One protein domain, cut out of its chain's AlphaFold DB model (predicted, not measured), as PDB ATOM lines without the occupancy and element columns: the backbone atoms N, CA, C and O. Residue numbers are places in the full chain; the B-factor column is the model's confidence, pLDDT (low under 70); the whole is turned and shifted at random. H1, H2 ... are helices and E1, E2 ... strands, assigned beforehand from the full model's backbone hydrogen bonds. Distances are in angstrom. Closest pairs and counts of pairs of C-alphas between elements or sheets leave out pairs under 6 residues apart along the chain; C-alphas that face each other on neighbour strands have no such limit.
ATOM      1  N   ALA A   2      24.391 -19.171  49.090       65.81
ATOM      2  CA  ALA A   2      25.287 -18.447  48.162       65.81
ATOM      3  C   ALA A   2      24.721 -18.318  46.730       65.81
ATOM      4  O   ALA A   2      24.797 -17.257  46.121       65.81
ATOM      5  N   ARG A   3      24.045 -19.366  46.238       76.69
ATOM      6  CA  ARG A   3      23.338 -19.373  44.942       76.69
ATOM      7  C   ARG A   3      22.300 -18.255  44.790       76.69
ATOM      8  O   ARG A   3      22.073 -17.778  43.690       76.69
ATOM      9  N   ASP A   4      21.683 -17.835  45.895       83.50
ATOM     10  CA  ASP A   4      20.612 -16.832  45.871       83.50
ATOM     11  C   ASP A   4      21.174 -15.440  45.528       83.50
ATOM     12  O   ASP A   4      20.434 -14.572  45.073       83.50
ATOM     13  N   TYR A   5      22.491 -15.235  45.681       82.00
ATOM     14  CA  TYR A   5      23.153 -13.996  45.280       82.00
ATOM     15  C   TYR A   5      23.324 -13.857  43.766       82.00
ATOM     16  O   TYR A   5      23.400 -12.735  43.276       82.00
ATOM     17  N   LEU A   6      23.325 -14.970  43.024       87.06
ATOM     18  CA  LEU A   6      23.430 -14.956  41.562       87.06
ATOM     19  C   LEU A   6      22.191 -14.355  40.884       87.06
ATOM     20  O   LEU A   6      22.260 -13.971  39.721       87.06
ATOM     21  N   ALA A   7      21.083 -14.218  41.619       87.56
ATOM     22  CA  ALA A   7      19.896 -13.496  41.171       87.56
ATOM     23  C   ALA A   7      20.069 -11.963  41.185       87.56
ATOM     24  O   ALA A   7      19.192 -11.246  40.705       87.56
ATOM     25  N   PHE A   8      21.160 -11.443  41.758       89.88
ATOM     26  CA  PHE A   8      21.430 -10.010  41.830       89.88
ATOM     27  C   PHE A   8      22.633  -9.632  40.970       89.88
ATOM     28  O   PHE A   8      23.690 -10.254  41.026       89.88
ATOM     29  N   ASP A   9      22.498  -8.523  40.246       91.12
ATOM     30  CA  ASP A   9      23.585  -7.957  39.440       91.12
ATOM     31  C   ASP A   9      24.636  -7.222  40.279       91.12
ATOM     32  O   ASP A   9      25.718  -6.904  39.788       91.12
ATOM     33  N   MET A  10      24.276  -6.850  41.512       93.06
ATOM     34  CA  MET A  10      25.102  -6.038  42.396       93.06
ATOM     35  C   MET A  10      25.147  -6.624  43.804       93.06
ATOM     36  O   MET A  10      24.106  -6.733  44.453       93.06
ATOM     37  N   ILE A  11      26.352  -6.914  44.297       91.50
ATOM     38  CA  ILE A  11      26.588  -7.381  45.671       91.50
ATOM     39  C   ILE A  11      27.429  -6.352  46.420       91.50
ATOM     40  O   ILE A  11      28.492  -5.954  45.951       91.50
ATOM     41  N   PHE A  12      26.961  -5.946  47.599       90.31
ATOM     42  CA  PHE A  12      27.605  -4.961  48.467       90.31
ATOM     43  C   PHE A  12      28.423  -5.665  49.555       90.31
ATOM     44  O   PHE A  12      27.876  -6.427  50.353       90.31
ATOM     45  N   LEU A  13      29.726  -5.395  49.585       91.12
ATOM     46  CA  LEU A  13      30.709  -6.030  50.460       91.12
ATOM     47  C   LEU A  13      31.362  -4.968  51.358       91.12
ATOM     48  O   LEU A  13      32.229  -4.225  50.887       91.12
ATOM     49  N   PRO A  14      30.963  -4.846  52.635       90.12
ATOM     50  CA  PRO A  14      31.673  -3.979  53.564       90.12
ATOM     51  C   PRO A  14      33.045  -4.590  53.874       90.12
ATOM     52  O   PRO A  14      33.141  -5.727  54.335       90.12
ATOM     53  N   ILE A  15      34.111  -3.836  53.613       89.25
ATOM     54  CA  ILE A  15      35.491  -4.252  53.855       89.25
ATOM     55  C   ILE A  15      36.049  -3.465  55.033       89.25
ATOM     56  O   ILE A  15      36.048  -2.233  55.034       89.25
ATOM     57  N   ASN A  16      36.549  -4.201  56.024       86.25
ATOM     58  CA  ASN A  16      37.244  -3.644  57.173       86.25
ATOM     59  C   ASN A  16      38.754  -3.765  56.986       86.25
ATOM     60  O   ASN A  16      39.286  -4.873  56.882       86.25
ATOM     61  N   ILE A  17      39.451  -2.636  57.019       82.00
ATOM     62  CA  ILE A  17      40.886  -2.596  57.265       82.00
ATOM     63  C   ILE A  17      41.057  -2.455  58.771       82.00
ATOM     64  O   ILE A  17      40.773  -1.394  59.331       82.00
ATOM     65  N   LYS A  18      41.527  -3.541  59.392       78.25
ATOM     66  CA  LYS A  18      41.681  -3.675  60.842       78.25
ATOM     67  C   LYS A  18      42.225  -2.387  61.477       78.25
ATOM     68  O   LYS A  18      43.247  -1.858  61.036       78.25
ATOM     69  N   ASP A  19      41.499  -1.896  62.479       74.69
ATOM     70  CA  ASP A  19      41.818  -0.727  63.311       74.69
ATOM     71  C   ASP A  19      42.049   0.590  62.544       74.69
ATOM     72  O   ASP A  19      42.538   1.560  63.115       74.69
ATOM     73  N   THR A  20      41.708   0.643  61.249       77.50
ATOM     74  CA  THR A  20      42.090   1.761  60.379       77.50
ATOM     75  C   THR A  20      40.909   2.379  59.641       77.50
ATOM     76  O   THR A  20      40.790   3.601  59.626       77.50
ATOM     77  N   HIS A  21      40.106   1.579  58.926       83.00
ATOM     78  CA  HIS A  21      39.150   2.131  57.958       83.00
ATOM     79  C   HIS A  21      38.115   1.113  57.472       83.00
ATOM     80  O   HIS A  21      38.475  -0.010  57.125       83.00
ATOM     81  N   TRP A  22      36.866   1.550  57.319       86.81
ATOM     82  CA  TRP A  22      35.836   0.813  56.588       86.81
ATOM     83  C   TRP A  22      35.595   1.426  55.214       86.81
ATOM     84  O   TRP A  22      35.481   2.641  55.064       86.81
ATOM     85  N   TYR A  23      35.437   0.578  54.205       86.88
ATOM     86  CA  TYR A  23      34.982   0.998  52.884       86.88
ATOM     87  C   TYR A  23      34.042  -0.041  52.277       86.88
ATOM     88  O   TYR A  23      33.883  -1.141  52.804       86.88
ATOM     89  N   LEU A  24      33.388   0.315  51.175       89.56
ATOM     90  CA  LEU A  24      32.442  -0.566  50.503       89.56
ATOM     91  C   LEU A  24      33.004  -0.996  49.149       89.56
ATOM     92  O   LEU A  24      33.348  -0.155  48.322       89.56
ATOM     93  N   ALA A  25      33.080  -2.300  48.912       91.38
ATOM     94  CA  ALA A  25      33.282  -2.859  47.583       91.38
ATOM     95  C   ALA A  25      31.934  -3.313  47.013       91.38
ATOM     96  O   ALA A  25      31.069  -3.796  47.741       91.38
ATOM     97  N   VAL A  26      31.742  -3.148  45.710       93.19
ATOM     98  CA  VAL A  26      30.533  -3.575  45.011       93.19
ATOM     99  C   VAL A  26      30.932  -4.455  43.843       93.19
ATOM    100  O   VAL A  26      31.608  -3.995  42.928       93.19
ATOM    101  N   LEU A  27      30.497  -5.710  43.864       93.50
ATOM    102  CA  LEU A  27      30.566  -6.574  42.690       93.50
ATOM    103  C   LEU A  27      29.431  -6.177  41.765       93.50
ATOM    104  O   LEU A  27      28.277  -6.304  42.156       93.50
ATOM    105  N   ASN A  28      29.745  -5.678  40.577       94.69
ATOM    106  CA  ASN A  28      28.777  -5.315  39.556       94.69
ATOM    107  C   ASN A  28      28.906  -6.294  38.389       94.69
ATOM    108  O   ASN A  28      29.679  -6.064  37.460       94.69
ATOM    109  N   ALA A  29      28.145  -7.384  38.451       93.06
ATOM    110  CA  ALA A  29      28.160  -8.449  37.455       93.06
ATOM    111  C   ALA A  29      27.717  -7.947  36.077       93.06
ATOM    112  O   ALA A  29      28.347  -8.275  35.077       93.06
ATOM    113  N   LYS A  30      26.724  -7.048  36.023       93.12
ATOM    114  CA  LYS A  30      26.266  -6.420  34.771       93.12
ATOM    115  C   LYS A  30      27.369  -5.698  34.006       93.12
ATOM    116  O   LYS A  30      27.325  -5.646  32.783       93.12
ATOM    117  N   ARG A  31      28.323  -5.102  34.725       94.31
ATOM    118  CA  ARG A  31      29.458  -4.385  34.130       94.31
ATOM    119  C   ARG A  31      30.757  -5.183  34.156       94.31
ATOM    120  O   ARG A  31      31.729  -4.721  33.578       94.31
ATOM    121  N   ARG A  32      30.780  -6.351  34.808       94.88
ATOM    122  CA  ARG A  32      32.000  -7.119  35.096       94.88
ATOM    123  C   ARG A  32      33.055  -6.282  35.842       94.88
ATOM    124  O   ARG A  32      34.233  -6.244  35.483       94.88
ATOM    125  N   GLU A  33      32.615  -5.581  36.887       94.75
ATOM    126  CA  GLU A  33      33.439  -4.624  37.637       94.75
ATOM    127  C   GLU A  33      33.403  -4.868  39.147       94.75
ATOM    128  O   GLU A  33      32.359  -5.174  39.723       94.75
ATOM    129  N   VAL A  34      34.529  -4.606  39.807       93.19
ATOM    130  CA  VAL A  34      34.617  -4.375  41.249       93.19
ATOM    131  C   VAL A  34      34.704  -2.873  41.482       93.19
ATOM    132  O   VAL A  34      35.722  -2.228  41.228       93.19
ATOM    133  N   GLN A  35      33.622  -2.287  41.974       92.38
ATOM    134  CA  GLN A  35      33.548  -0.861  42.254       92.38
ATOM    135  C   GLN A  35      33.939  -0.596  43.708       92.38
ATOM    136  O   GLN A  35      33.347  -1.152  44.629       92.38
ATOM    137  N   ILE A  36      34.932   0.261  43.927       89.06
ATOM    138  CA  ILE A  36      35.418   0.611  45.265       89.06
ATOM    139  C   ILE A  36      34.871   1.982  45.650       89.06
ATOM    140  O   ILE A  36      35.163   2.997  45.006       89.06
ATOM    141  N   LEU A  37      34.093   1.998  46.729       88.69
ATOM    142  CA  LEU A  37      33.554   3.186  47.366       88.69
ATOM    143  C   LEU A  37      34.352   3.455  48.646       88.69
ATOM    144  O   LEU A  37      34.038   2.945  49.722       88.69
ATOM    145  N   ASP A  38      35.414   4.245  48.504       84.62
ATOM    146  CA  ASP A  38      36.380   4.536  49.563       84.62
ATOM    147  C   ASP A  38      36.432   6.046  49.841       84.62
ATOM    148  O   ASP A  38      36.920   6.834  49.022       84.62
ATOM    149  N   SER A  39      35.916   6.455  51.003       78.69
ATOM    150  CA  SER A  39      35.802   7.858  51.424       78.69
ATOM    151  C   SER A  39      37.155   8.521  51.702       78.69
ATOM    152  O   SER A  39      37.331   9.705  51.399       78.69
ATOM    153  N   LEU A  40      38.146   7.756  52.174       77.94
ATOM    154  CA  LEU A  40      39.524   8.231  52.339       77.94
ATOM    155  C   LEU A  40      40.263   8.342  51.003       77.94
ATOM    156  O   LEU A  40      41.397   8.807  50.949       77.94
ATOM    157  N   ALA A  41      39.609   7.947  49.907       68.31
ATOM    158  CA  ALA A  41      40.114   8.059  48.553       68.31
ATOM    159  C   ALA A  41      41.494   7.410  48.353       68.31
ATOM    160  O   ALA A  41      42.211   7.835  47.444       68.31
ATOM    161  N   LYS A  42      41.832   6.355  49.113       69.44
ATOM    162  CA  LYS A  42      43.086   5.611  48.932       69.44
ATOM    163  C   LYS A  42      43.233   5.149  47.464       69.44
ATOM    164  O   LYS A  42      42.215   4.941  46.782       69.44
ATOM    165  N   PRO A  43      44.465   4.994  46.946       69.06
ATOM    166  CA  PRO A  43      44.690   4.469  45.602       69.06
ATOM    167  C   PRO A  43      43.980   3.126  45.413       69.06
ATOM    168  O   PRO A  43      43.981   2.280  46.312       69.06
ATOM    169  N   ILE A  44      43.324   2.941  44.269       67.81
ATOM    170  CA  ILE A  44      42.811   1.624  43.894       67.81
ATOM    171  C   ILE A  44      43.988   0.815  43.387       67.81
ATOM    172  O   ILE A  44      44.700   1.253  42.490       67.81
ATOM    173  N   SER A  45      44.175  -0.356  43.973       66.62
ATOM    174  CA  SER A  45      45.121  -1.342  43.487       66.62
ATOM    175  C   SER A  45      44.456  -2.711  43.566       66.62
ATOM    176  O   SER A  45      43.744  -2.998  44.535       66.62
ATOM    177  N   LYS A  46      44.716  -3.545  42.555       66.38
ATOM    178  CA  LYS A  46      44.388  -4.979  42.569       66.38
ATOM    179  C   LYS A  46      45.100  -5.714  43.716       66.38
ATOM    180  O   LYS A  46      44.648  -6.769  44.153       66.38
ATOM    181  N   ASP A  47      46.160  -5.117  44.255       68.94
ATOM    182  CA  ASP A  47      46.991  -5.676  45.318       68.94
ATOM    183  C   ASP A  47      46.480  -5.352  46.727       68.94
ATOM    184  O   ASP A  47      47.174  -5.652  47.695       68.94
ATOM    185  N   ARG A  48      45.281  -4.760  46.889       82.19
ATOM    186  CA  ARG A  48      44.667  -4.566  48.217       82.19
ATOM    187  C   ARG A  48      44.400  -5.932  48.867       82.19
ATOM    188  O   ARG A  48      43.459  -6.622  48.458       82.19
ATOM    189  N   PRO A  49      45.191  -6.356  49.872       86.19
ATOM    190  CA  PRO A  49      45.147  -7.731  50.364       86.19
ATOM    191  C   PRO A  49      43.843  -8.035  51.112       86.19
ATOM    192  O   PRO A  49      43.377  -9.174  51.102       86.19
ATOM    193  N   ASP A  50      43.250  -7.018  51.736       86.38
ATOM    194  CA  ASP A  50      41.969  -7.071  52.434       86.38
ATOM    195  C   ASP A  50      40.810  -7.396  51.477       86.38
ATOM    196  O   ASP A  50      40.059  -8.337  51.732       86.38
ATOM    197  N   LEU A  51      40.721  -6.716  50.331       89.62
ATOM    198  CA  LEU A  51      39.712  -7.005  49.309       89.62
ATOM    199  C   LEU A  51      40.007  -8.307  48.566       89.62
ATOM    200  O   LEU A  51      39.119  -9.141  48.407       89.62
ATOM    201  N   ARG A  52      41.259  -8.520  48.146       90.94
ATOM    202  CA  ARG A  52      41.640  -9.671  47.317       90.94
ATOM    203  C   ARG A  52      41.288 -11.008  47.970       90.94
ATOM    204  O   ARG A  52      40.837 -11.920  47.285       90.94
ATOM    205  N   ARG A  53      41.461 -11.133  49.292       90.94
ATOM    206  CA  ARG A  53      41.091 -12.351  50.037       90.94
ATOM    207  C   ARG A  53      39.587 -12.616  50.003       90.94
ATOM    208  O   ARG A  53      39.186 -13.760  49.810       90.94
ATOM    209  N   VAL A  54      38.779 -11.569  50.167       91.38
ATOM    210  CA  VAL A  54      37.314 -11.663  50.104       91.38
ATOM    211  C   VAL A  54      36.873 -12.074  48.700       91.38
ATOM    212  O   VAL A  54      36.102 -13.020  48.565       91.38
ATOM    213  N   LEU A  55      37.414 -11.435  47.660       93.31
ATOM    214  CA  LEU A  55      37.089 -11.760  46.269       93.31
ATOM    215  C   LEU A  55      37.451 -13.204  45.914       93.31
ATOM    216  O   LEU A  55      36.618 -13.921  45.372       93.31
ATOM    217  N   LEU A  56      38.645 -13.660  46.304       94.00
ATOM    218  CA  LEU A  56      39.089 -15.035  46.069       94.00
ATOM    219  C   LEU A  56      38.195 -16.066  46.777       94.00
ATOM    220  O   LEU A  56      37.939 -17.142  46.240       94.00
ATOM    221  N   ALA A  57      37.730 -15.765  47.992       91.94
ATOM    222  CA  ALA A  57      36.814 -16.643  48.714       91.94
ATOM    223  C   ALA A  57      35.448 -16.740  48.015       91.94
ATOM    224  O   ALA A  57      34.895 -17.835  47.915       91.94
ATOM    225  N   ILE A  58      34.929 -15.617  47.505       92.62
ATOM    226  CA  ILE A  58      33.671 -15.580  46.748       92.62
ATOM    227  C   ILE A  58      33.819 -16.362  45.441       92.62
ATOM    228  O   ILE A  58      33.016 -17.253  45.191       92.62
ATOM    229  N   GLU A  59      34.860 -16.091  44.656       94.56
ATOM    230  CA  GLU A  59      35.165 -16.786  43.397       94.56
ATOM    231  C   GLU A  59      35.214 -18.308  43.577       94.56
ATOM    232  O   GLU A  59      34.497 -19.047  42.902       94.56
ATOM    233  N   ARG A  60      35.971 -18.791  44.571       93.94
ATOM    234  CA  ARG A  60      36.033 -20.226  44.897       93.94
ATOM    235  C   ARG A  60      34.672 -20.795  45.286       93.94
ATOM    236  O   ARG A  60      34.343 -21.916  44.902       93.94
ATOM    237  N   GLY A  61      33.888 -20.040  46.055       92.19
ATOM    238  CA  GLY A  61      32.534 -20.428  46.441       92.19
ATOM    239  C   GLY A  61      31.601 -20.558  45.236       92.19
ATOM    240  O   GLY A  61      30.858 -21.533  45.151       92.19
ATOM    241  N   LEU A  62      31.670 -19.616  44.292       92.06
ATOM    242  CA  LEU A  62      30.853 -19.632  43.078       92.06
ATOM    243  C   LEU A  62      31.238 -20.775  42.139       92.06
ATOM    244  O   LEU A  62      30.349 -21.505  41.712       92.06
ATOM    245  N   HIS A  63      32.530 -21.030  41.920       93.12
ATOM    246  CA  HIS A  63      32.959 -22.218  41.172       93.12
ATOM    247  C   HIS A  63      32.537 -23.526  41.851       93.12
ATOM    248  O   HIS A  63      32.174 -24.491  41.184       93.12
ATOM    249  N   GLY A  64      32.535 -23.575  43.186       92.44
ATOM    250  CA  GLY A  64      31.984 -24.714  43.922       92.44
ATOM    251  C   GLY A  64      30.504 -24.957  43.600       92.44
ATOM    252  O   GLY A  64      30.103 -26.100  43.388       92.44
ATOM    253  N   ILE A  65      29.708 -23.889  43.517       90.12
ATOM    254  CA  ILE A  65      28.283 -23.952  43.158       90.12
ATOM    255  C   ILE A  65      28.104 -24.361  41.696       90.12
ATOM    256  O   ILE A  65      27.259 -25.205  41.421       90.12
ATOM    257  N   GLU A  66      28.899 -23.803  40.784       90.50
ATOM    258  CA  GLU A  66      28.893 -24.140  39.356       90.50
ATOM    259  C   GLU A  66      29.146 -25.633  39.136       90.50
ATOM    260  O   GLU A  66      28.376 -26.310  38.463       90.50
ATOM    261  N   ASN A  67      30.171 -26.172  39.799       90.75
ATOM    262  CA  ASN A  67      30.525 -27.586  39.718       90.75
ATOM    263  C   ASN A  67      29.435 -28.501  40.301       90.75
ATOM    264  O   ASN A  67      29.220 -29.604  39.803       90.75
ATOM    265  N   GLN A  68      28.749 -28.067  41.363       92.00
ATOM    266  CA  GLN A  68      27.655 -28.830  41.982       92.00
ATOM    267  C   GLN A  68      26.334 -28.716  41.207       92.00
ATOM    268  O   GLN A  68      25.502 -29.626  41.258       92.00
ATOM    269  N   HIS A  69      26.119 -27.600  40.510       89.75
ATOM    270  CA  HIS A  69      24.870 -27.251  39.838       89.75
ATOM    271  C   HIS A  69      25.131 -26.593  38.467       89.75
ATOM    272  O   HIS A  69      24.774 -25.428  38.277       89.75
ATOM    273  N   PRO A  70      25.681 -27.323  37.480       86.94
ATOM    274  CA  PRO A  70      26.071 -26.756  36.181       86.94
ATOM    275  C   PRO A  70      24.892 -26.205  35.360       86.94
ATOM    276  O   PRO A  70      25.071 -25.387  34.467       86.94
ATOM    277  N   GLN A  71      23.666 -26.628  35.666       88.12
ATOM    278  CA  GLN A  71      22.428 -26.141  35.053       88.12
ATOM    279  C   GLN A  71      21.850 -24.876  35.716       88.12
ATOM    280  O   GLN A  71      20.761 -24.430  35.339       88.12
ATOM    281  N   LEU A  72      22.508 -24.328  36.744       86.69
ATOM    282  CA  LEU A  72      22.050 -23.128  37.437       86.69
ATOM    283  C   LEU A  72      22.113 -21.925  36.490       86.69
ATOM    284  O   LEU A  72      23.181 -21.521  36.047       86.69
ATOM    285  N   LYS A  73      20.956 -21.325  36.200       88.44
ATOM    286  CA  LYS A  73      20.887 -20.121  35.368       88.44
ATOM    287  C   LYS A  73      21.276 -18.884  36.177       88.44
ATOM    288  O   LYS A  73      20.756 -18.686  37.273       88.44
ATOM    289  N   HIS A  74      22.132 -18.044  35.605       90.38
ATOM    290  CA  HIS A  74      22.489 -16.725  36.121       90.38
ATOM    291  C   HIS A  74      22.913 -15.796  34.979       90.38
ATOM    292  O   HIS A  74      23.354 -16.263  33.932       90.38
ATOM    293  N   ASP A  75      22.854 -14.488  35.226       90.44
ATOM    294  CA  ASP A  75      23.232 -13.458  34.245       90.44
ATOM    295  C   ASP A  75      24.660 -12.922  34.463       90.44
ATOM    296  O   ASP A  75      25.089 -11.958  33.828       90.44
ATOM    297  N   TRP A  76      25.408 -13.525  35.393       93.94
ATOM    298  CA  TRP A  76      26.799 -13.157  35.651       93.94
ATOM    299  C   TRP A  76      27.701 -13.529  34.463       93.94
ATOM    300  O   TRP A  76      27.536 -14.621  33.918       93.94
ATOM    301  N   PRO A  77      28.664 -12.665  34.083       94.25
ATOM    302  CA  PRO A  77      29.493 -12.865  32.893       94.25
ATOM    303  C   PRO A  77      30.491 -14.020  33.043       94.25
ATOM    304  O   PRO A  77      30.725 -14.756  32.093       94.25
ATOM    305  N   ASP A  78      31.082 -14.160  34.231       94.62
ATOM    306  CA  ASP A  78      31.979 -15.242  34.634       94.62
ATOM    307  C   ASP A  78      32.143 -15.227  36.167       94.62
ATOM    308  O   ASP A  78      31.666 -14.306  36.838       94.62
ATOM    309  N   PHE A  79      32.823 -16.230  36.727       94.31
ATOM    310  CA  PHE A  79      33.171 -16.281  38.153       94.31
ATOM    311  C   PHE A  79      34.620 -15.902  38.460       94.31
ATOM    312  O   PHE A  79      34.991 -15.917  39.629       94.31
ATOM    313  N   ASN A  80      35.394 -15.456  37.463       95.12
ATOM    314  CA  ASN A  80      36.779 -14.994  37.613       95.12
ATOM    315  C   ASN A  80      36.817 -13.573  38.216       95.12
ATOM    316  O   ASN A  80      37.348 -12.629  37.619       95.12
ATOM    317  N   ILE A  81      36.205 -13.401  39.389       93.88
ATOM    318  CA  ILE A  81      35.973 -12.117  40.057       93.88
ATOM    319  C   ILE A  81      37.285 -11.383  40.334       93.88
ATOM    320  O   ILE A  81      37.322 -10.153  40.262       93.88
ATOM    321  N   THR A  82      38.384 -12.086  40.635       93.12
ATOM    322  CA  THR A  82      39.670 -11.405  40.867       93.12
ATOM    323  C   THR A  82      40.216 -10.718  39.613       93.12
ATOM    324  O   THR A  82      40.991  -9.767  39.739       93.12
ATOM    325  N   GLU A  83      39.758 -11.141  38.431       93.81
ATOM    326  CA  GLU A  83      40.117 -10.598  37.116       93.81
ATOM    327  C   GLU A  83      39.126  -9.549  36.588       93.81
ATOM    328  O   GLU A  83      39.265  -9.056  35.462       93.81
ATOM    329  N   TRP A  84      38.103  -9.191  37.364       94.62
ATOM    330  CA  TRP A  84      37.192  -8.105  37.007       94.62
ATOM    331  C   TRP A  84      37.896  -6.745  37.061       94.62
ATOM    332  O   TRP A  84      38.928  -6.569  37.718       94.62
ATOM    333  N   GLU A  85      37.358  -5.763  36.339       92.38
ATOM    334  CA  GLU A  85      37.938  -4.419  36.318       92.38
ATOM    335  C   GLU A  85      37.683  -3.691  37.641       92.38
ATOM    336  O   GLU A  85      36.577  -3.721  38.176       92.38
ATOM    337  N   TYR A  86      38.699  -3.013  38.180       90.38
ATOM    338  CA  TYR A  86      38.589  -2.297  39.451       90.38
ATOM    339  C   TYR A  86      38.333  -0.821  39.185       90.38
ATOM    340  O   TYR A  86      39.230  -0.100  38.752       90.38
ATOM    341  N   ASN A  87      37.130  -0.354  39.510       86.88
ATOM    342  CA  ASN A  87      36.719   1.016  39.239       86.88
ATOM    343  C   ASN A  87      36.510   1.818  40.517       86.88
ATOM    344  O   ASN A  87      35.853   1.382  41.463       86.88
ATOM    345  N   LYS A  88      37.035   3.048  40.535       77.50
ATOM    346  CA  LYS A  88      36.741   3.999  41.612       77.50
ATOM    347  C   LYS A  88      35.431   4.680  41.318       77.50
ATOM    348  O   LYS A  88      35.316   5.384  40.315       77.50
ATOM    349  N   VAL A  89      34.489   4.573  42.243       75.56
ATOM    350  CA  VAL A  89      33.361   5.496  42.230       75.56
ATOM    351  C   VAL A  89      33.879   6.837  42.740       75.56
ATOM    352  O   VAL A  89      34.251   6.989  43.904       75.56
ATOM    353  N   GLN A  90      33.995   7.798  41.827       66.31
ATOM    354  CA  GLN A  90      34.418   9.158  42.149       66.31
ATOM    355  C   GLN A  90      33.253   9.963  42.744       66.31
ATOM    356  O   GLN A  90      32.093   9.581  42.614       66.31
ATOM    357  N   LYS A  91      33.568  11.110  43.363       65.00
ATOM    358  CA  LYS A  91      32.582  12.063  43.914       65.00
ATOM    359  C   LYS A  91      31.647  11.462  44.977       65.00
ATOM    360  O   LYS A  91      30.470  11.805  45.038       65.00
ATOM    361  N   LEU A  92      32.170  10.583  45.832       65.00
ATOM    362  CA  LEU A  92      31.426  10.148  47.014       65.00
ATOM    363  C   LEU A  92      31.216  11.339  47.960       65.00
ATOM    364  O   LEU A  92      32.161  12.116  48.142       65.00
ATOM    365  N   PRO A  93      30.029  11.479  48.578       61.16
ATOM    366  CA  PRO A  93      29.820  12.459  49.632       61.16
ATOM    367  C   PRO A  93      30.847  12.215  50.738       61.16
ATOM    368  O   PRO A  93      30.879  11.143  51.342       61.16
ATOM    369  N   LYS A  94      31.721  13.192  50.973       58.16
ATOM    370  CA  LYS A  94      32.611  13.199  52.132       58.16
ATOM    371  C   LYS A  94      31.949  14.079  53.173       58.16
ATOM    372  O   LYS A  94      31.762  15.269  52.927       58.16
ATOM    373  N   HIS A  95      31.547  13.493  54.294       54.41
ATOM    374  CA  HIS A  95      31.149  14.299  55.438       54.41
ATOM    375  C   HIS A  95      32.406  15.015  55.963       54.41
ATOM    376  O   HIS A  95      33.486  14.427  55.972       54.41
ATOM    377  N   GLY A  96      32.295  16.308  56.275       45.62
ATOM    378  CA  GLY A  96      33.441  17.191  56.545       45.62
ATOM    379  C   GLY A  96      34.150  16.940  57.878       45.62
ATOM    380  O   GLY A  96      35.114  17.634  58.188       45.62
ATOM    381  N   ASP A  97      33.689  15.966  58.657       49.81
ATOM    382  CA  ASP A  97      34.285  15.572  59.919       49.81
ATOM    383  C   ASP A  97      34.895  14.156  59.824       49.81
ATOM    384  O   ASP A  97      34.400  13.253  59.152       49.81
ATOM    385  N   GLY A  98      36.051  13.959  60.460       49.06
ATOM    386  CA  GLY A  98      36.811  12.701  60.390       49.06
ATOM    387  C   GLY A  98      36.203  11.537  61.184       49.06
ATOM    388  O   GLY A  98      36.837  10.489  61.303       49.06
ATOM    389  N   TRP A  99      35.004  11.718  61.747       49.03
ATOM    390  CA  TRP A  99      34.387  10.819  62.727       49.03
ATOM    391  C   TRP A  99      33.592   9.671  62.098       49.03
ATOM    392  O   TRP A  99      33.399   8.648  62.741       49.03
ATOM    393  N   VAL A 100      33.178   9.793  60.832       52.09
ATOM    394  CA  VAL A 100      32.397   8.747  60.134       52.09
ATOM    395  C   VAL A 100      33.292   7.620  59.589       52.09
ATOM    396  O   VAL A 100      32.815   6.530  59.286       52.09
ATOM    397  N   THR A 101      34.603   7.859  59.461       48.81
ATOM    398  CA  THR A 101      35.574   6.884  58.923       48.81
ATOM    399  C   THR A 101      36.400   6.165  59.986       48.81
ATOM    400  O   THR A 101      37.124   5.232  59.651       48.81
ATOM    401  N   GLN A 102      36.314   6.593  61.247       41.44
ATOM    402  CA  GLN A 102      36.972   5.928  62.371       41.44
ATOM    403  C   GLN A 102      35.995   4.996  63.084       41.44
ATOM    404  O   GLN A 102      34.793   5.248  63.145       41.44
ATOM    405  N   THR A 103      36.522   3.897  63.611       41.22
ATOM    406  CA  THR A 103      35.808   2.941  64.455       41.22
ATOM    407  C   THR A 103      35.198   3.675  65.651       41.22
ATOM    408  O   THR A 103      35.906   4.021  66.593       41.22
ATOM    409  N   LEU A 104      33.885   3.911  65.633       38.47
ATOM    410  CA  LEU A 104      33.159   4.235  66.856       38.47
ATOM    411  C   LEU A 104      32.967   2.936  67.655       38.47
ATOM    412  O   LEU A 104      32.606   1.906  67.068       38.47
ATOM    413  N   PRO A 105      33.212   2.949  68.977       38.25
ATOM    414  CA  PRO A 105      32.850   1.834  69.827       38.25
ATOM    415  C   PRO A 105      31.326   1.772  69.851       38.25
ATOM    416  O   PRO A 105      30.683   2.681  70.356       38.25
ATOM    417  N   HIS A 106      30.783   0.695  69.285       38.56
ATOM    418  CA  HIS A 106      29.374   0.322  69.389       38.56
ATOM    419  C   HIS A 106      28.398   1.379  68.844       38.56
ATOM    420  O   HIS A 106      27.833   2.139  69.608       38.56
ATOM    421  N   ASP A 107      28.220   1.437  67.520       38.41
ATOM    422  CA  ASP A 107      26.901   1.498  66.855       38.41
ATOM    423  C   ASP A 107      27.048   1.921  65.385       38.41
ATOM    424  O   ASP A 107      27.474   3.022  65.040       38.41
ATOM    425  N   ILE A 108      26.709   1.002  64.478       41.34
ATOM    426  CA  ILE A 108      26.809   1.204  63.030       41.34
ATOM    427  C   ILE A 108      25.571   1.979  62.560       41.34
ATOM    428  O   ILE A 108      24.488   1.410  62.416       41.34
ATOM    429  N   HIS A 109      25.729   3.262  62.237       34.56
ATOM    430  CA  HIS A 109      24.791   3.959  61.356       34.56
ATOM    431  C   HIS A 109      25.114   3.618  59.903       34.56
ATOM    432  O   HIS A 109      25.942   4.235  59.236       34.56
ATOM    433  N   ILE A 110      24.434   2.578  59.424       37.75
ATOM    434  CA  ILE A 110      24.321   2.242  58.011       37.75
ATOM    435  C   ILE A 110      23.830   3.490  57.271       37.75
ATOM    436  O   ILE A 110      22.720   3.964  57.520       37.75
ATOM    437  N   ILE A 111      24.638   4.002  56.338       37.88
ATOM    438  CA  ILE A 111      24.172   4.945  55.318       37.88
ATOM    439  C   ILE A 111      22.929   4.315  54.691       37.88
ATOM    440  O   ILE A 111      23.019   3.257  54.066       37.88
ATOM    441  N   GLN A 112      21.765   4.933  54.913       31.69
ATOM    442  CA  GLN A 112      20.475   4.492  54.392       31.69
ATOM    443  C   GLN A 112      20.489   4.484  52.856       31.69
ATOM    444  O   GLN A 112      20.005   5.399  52.192       31.69
ATOM    445  N   LEU A 113      20.997   3.405  52.268       35.50
ATOM    446  CA  LEU A 113      20.701   3.024  50.898       35.50
ATOM    447  C   LEU A 113      19.328   2.364  50.930       35.50
ATOM    448  O   LEU A 113      19.185   1.165  51.171       35.50
ATOM    449  N   ARG A 114      18.289   3.189  50.756       31.88
ATOM    450  CA  ARG A 114      16.906   2.727  50.637       31.88
ATOM    451  C   ARG A 114      16.850   1.547  49.649       31.88
ATOM    452  O   ARG A 114      17.064   1.722  48.454       31.88
ATOM    453  N   LYS A 115      16.498   0.368  50.180       33.19
ATOM    454  CA  LYS A 115      16.074  -0.863  49.481       33.19
ATOM    455  C   LYS A 115      17.131  -1.783  48.834       33.19
ATOM    456  O   LYS A 115      16.801  -2.383  47.814       33.19
ATOM    457  N   ARG A 116      18.335  -1.997  49.387       40.91
ATOM    458  CA  ARG A 116      19.179  -3.150  48.967       40.91
ATOM    459  C   ARG A 116      19.887  -3.824  50.142       40.91
ATOM    460  O   ARG A 116      20.321  -3.155  51.071       40.91
ATOM    461  N   VAL A 117      19.922  -5.159  50.095       36.56
ATOM    462  CA  VAL A 117      20.435  -6.060  51.138       36.56
ATOM    463  C   VAL A 117      21.912  -5.765  51.404       36.56
ATOM    464  O   VAL A 117      22.730  -5.791  50.488       36.56
ATOM    465  N   ILE A 118      22.237  -5.482  52.666       43.84
ATOM    466  CA  ILE A 118      23.601  -5.276  53.156       43.84
ATOM    467  C   ILE A 118      24.029  -6.569  53.842       43.84
ATOM    468  O   ILE A 118      23.366  -7.028  54.772       43.84
ATOM    469  N   LEU A 119      25.131  -7.158  53.387       41.94
ATOM    470  CA  LEU A 119      25.734  -8.310  54.046       41.94
ATOM    471  C   LEU A 119      26.492  -7.832  55.285       41.94
ATOM    472  O   LEU A 119      27.579  -7.274  55.172       41.94
ATOM    473  N   THR A 120      25.924  -8.047  56.471       34.00
ATOM    474  CA  THR A 120      26.667  -7.949  57.731       34.00
ATOM    475  C   THR A 120      26.933  -9.359  58.239       34.00
ATOM    476  O   THR A 120      26.046  -9.992  58.812       34.00
ATOM    477  N   THR A 121      28.143  -9.876  58.049       31.12
ATOM    478  CA  THR A 121      28.562 -11.072  58.784       31.12
ATOM    479  C   THR A 121      29.143 -10.607  60.113       31.12
ATOM    480  O   THR A 121      30.227 -10.026  60.151       31.12
ATOM    481  N   LYS A 122      28.399 -10.808  61.208       28.89
ATOM    482  CA  LYS A 122      28.945 -10.699  62.565       28.89
ATOM    483  C   LYS A 122      29.866 -11.899  62.780       28.89
ATOM    484  O   LYS A 122      29.373 -13.017  62.893       28.89
ATOM    485  N   PHE A 123      31.173 -11.677  62.825       31.34
ATOM    486  CA  PHE A 123      32.081 -12.615  63.476       31.34
ATOM    487  C   PHE A 123      32.340 -12.073  64.881       31.34
ATOM    488  O   PHE A 123      32.777 -10.930  65.025       31.34
ATOM    489  N   LEU A 124      31.907 -12.866  65.868       38.62
ATOM    490  CA  LEU A 124      32.152 -12.693  67.300       38.62
ATOM    491  C   LEU A 124      33.652 -12.764  67.608       38.62
ATOM    492  O   LEU A 124      34.349 -13.521  66.893       38.62
TER     493      LEU A 124
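This is residues 2 to 124 of the 124 residues of the protein "ULP_PROTEASE domain-containing protein" of Oryza rufipogon (UniProt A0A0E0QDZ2). A strongly twisted wall of four strands has one long helix, H2, which only grazes it with residues 49 to 55 and runs on beyond it; small H1 lies near H2's far part, and residues 89 to 124 form a long tail without a named element. The 123 printed residues hold H1, E1, E2, E3, H2 and E4 in that order, a mixed class with under half of the residues in named elements. The mixed sheet runs E1, E2, E3, E4. The whole is compact, radius of gyration of the C-alphas 15.4 A, yet elongated, 50 by 29 by 27 A.

Find C-alpha 10 at (25.102, -6.038, 42.396), where E1, residues 10 to 17, begins its 22.0 A. E2 is residues 21 to 28, 22.4 A; E3 is 33 to 37 and E4 is 85 to 88. H2, residues 49 to 68, runs 28.7 A to C-alpha 68 at (27.655, -28.830, 41.982). H1 is residues 3 to 7.

Look first at E1, E2, E3, a meander, each strand the antiparallel neighbour of the one before: N 13 and O 25 are 2.8 A apart, N 26 and O 35 2.8 A. E4 is parallel to E3, with N 34 and O 85 at 2.8 A; E3, H2, E4 form a strand-helix-strand unit, parallel neighbours with a helix between, its crossover right-handed. H2 comes closest to E1 at the C-alphas of Ile 17 and Asp 50, 6.7 A. H1, not on the sheet, is close to but not clearly touching H2, closest C-alphas Arg 3 and Ile 65, 7.0 A. O i to N i+4 pairs are within hydrogen-bond range in 15 of 16 for H2 and 0 of 1 for H1, which has 1 of 2 O i to N i+3 pairs.

The farthest C-alphas, Gln 71 and Asp 97, are 50.0 A apart. The printed part has no cut; the links E3 to H2 and H2 to E4 are long. Mean pLDDT of the printed part is 74.7, with residues 2, 41 to 47 and 90 to 124 under 70.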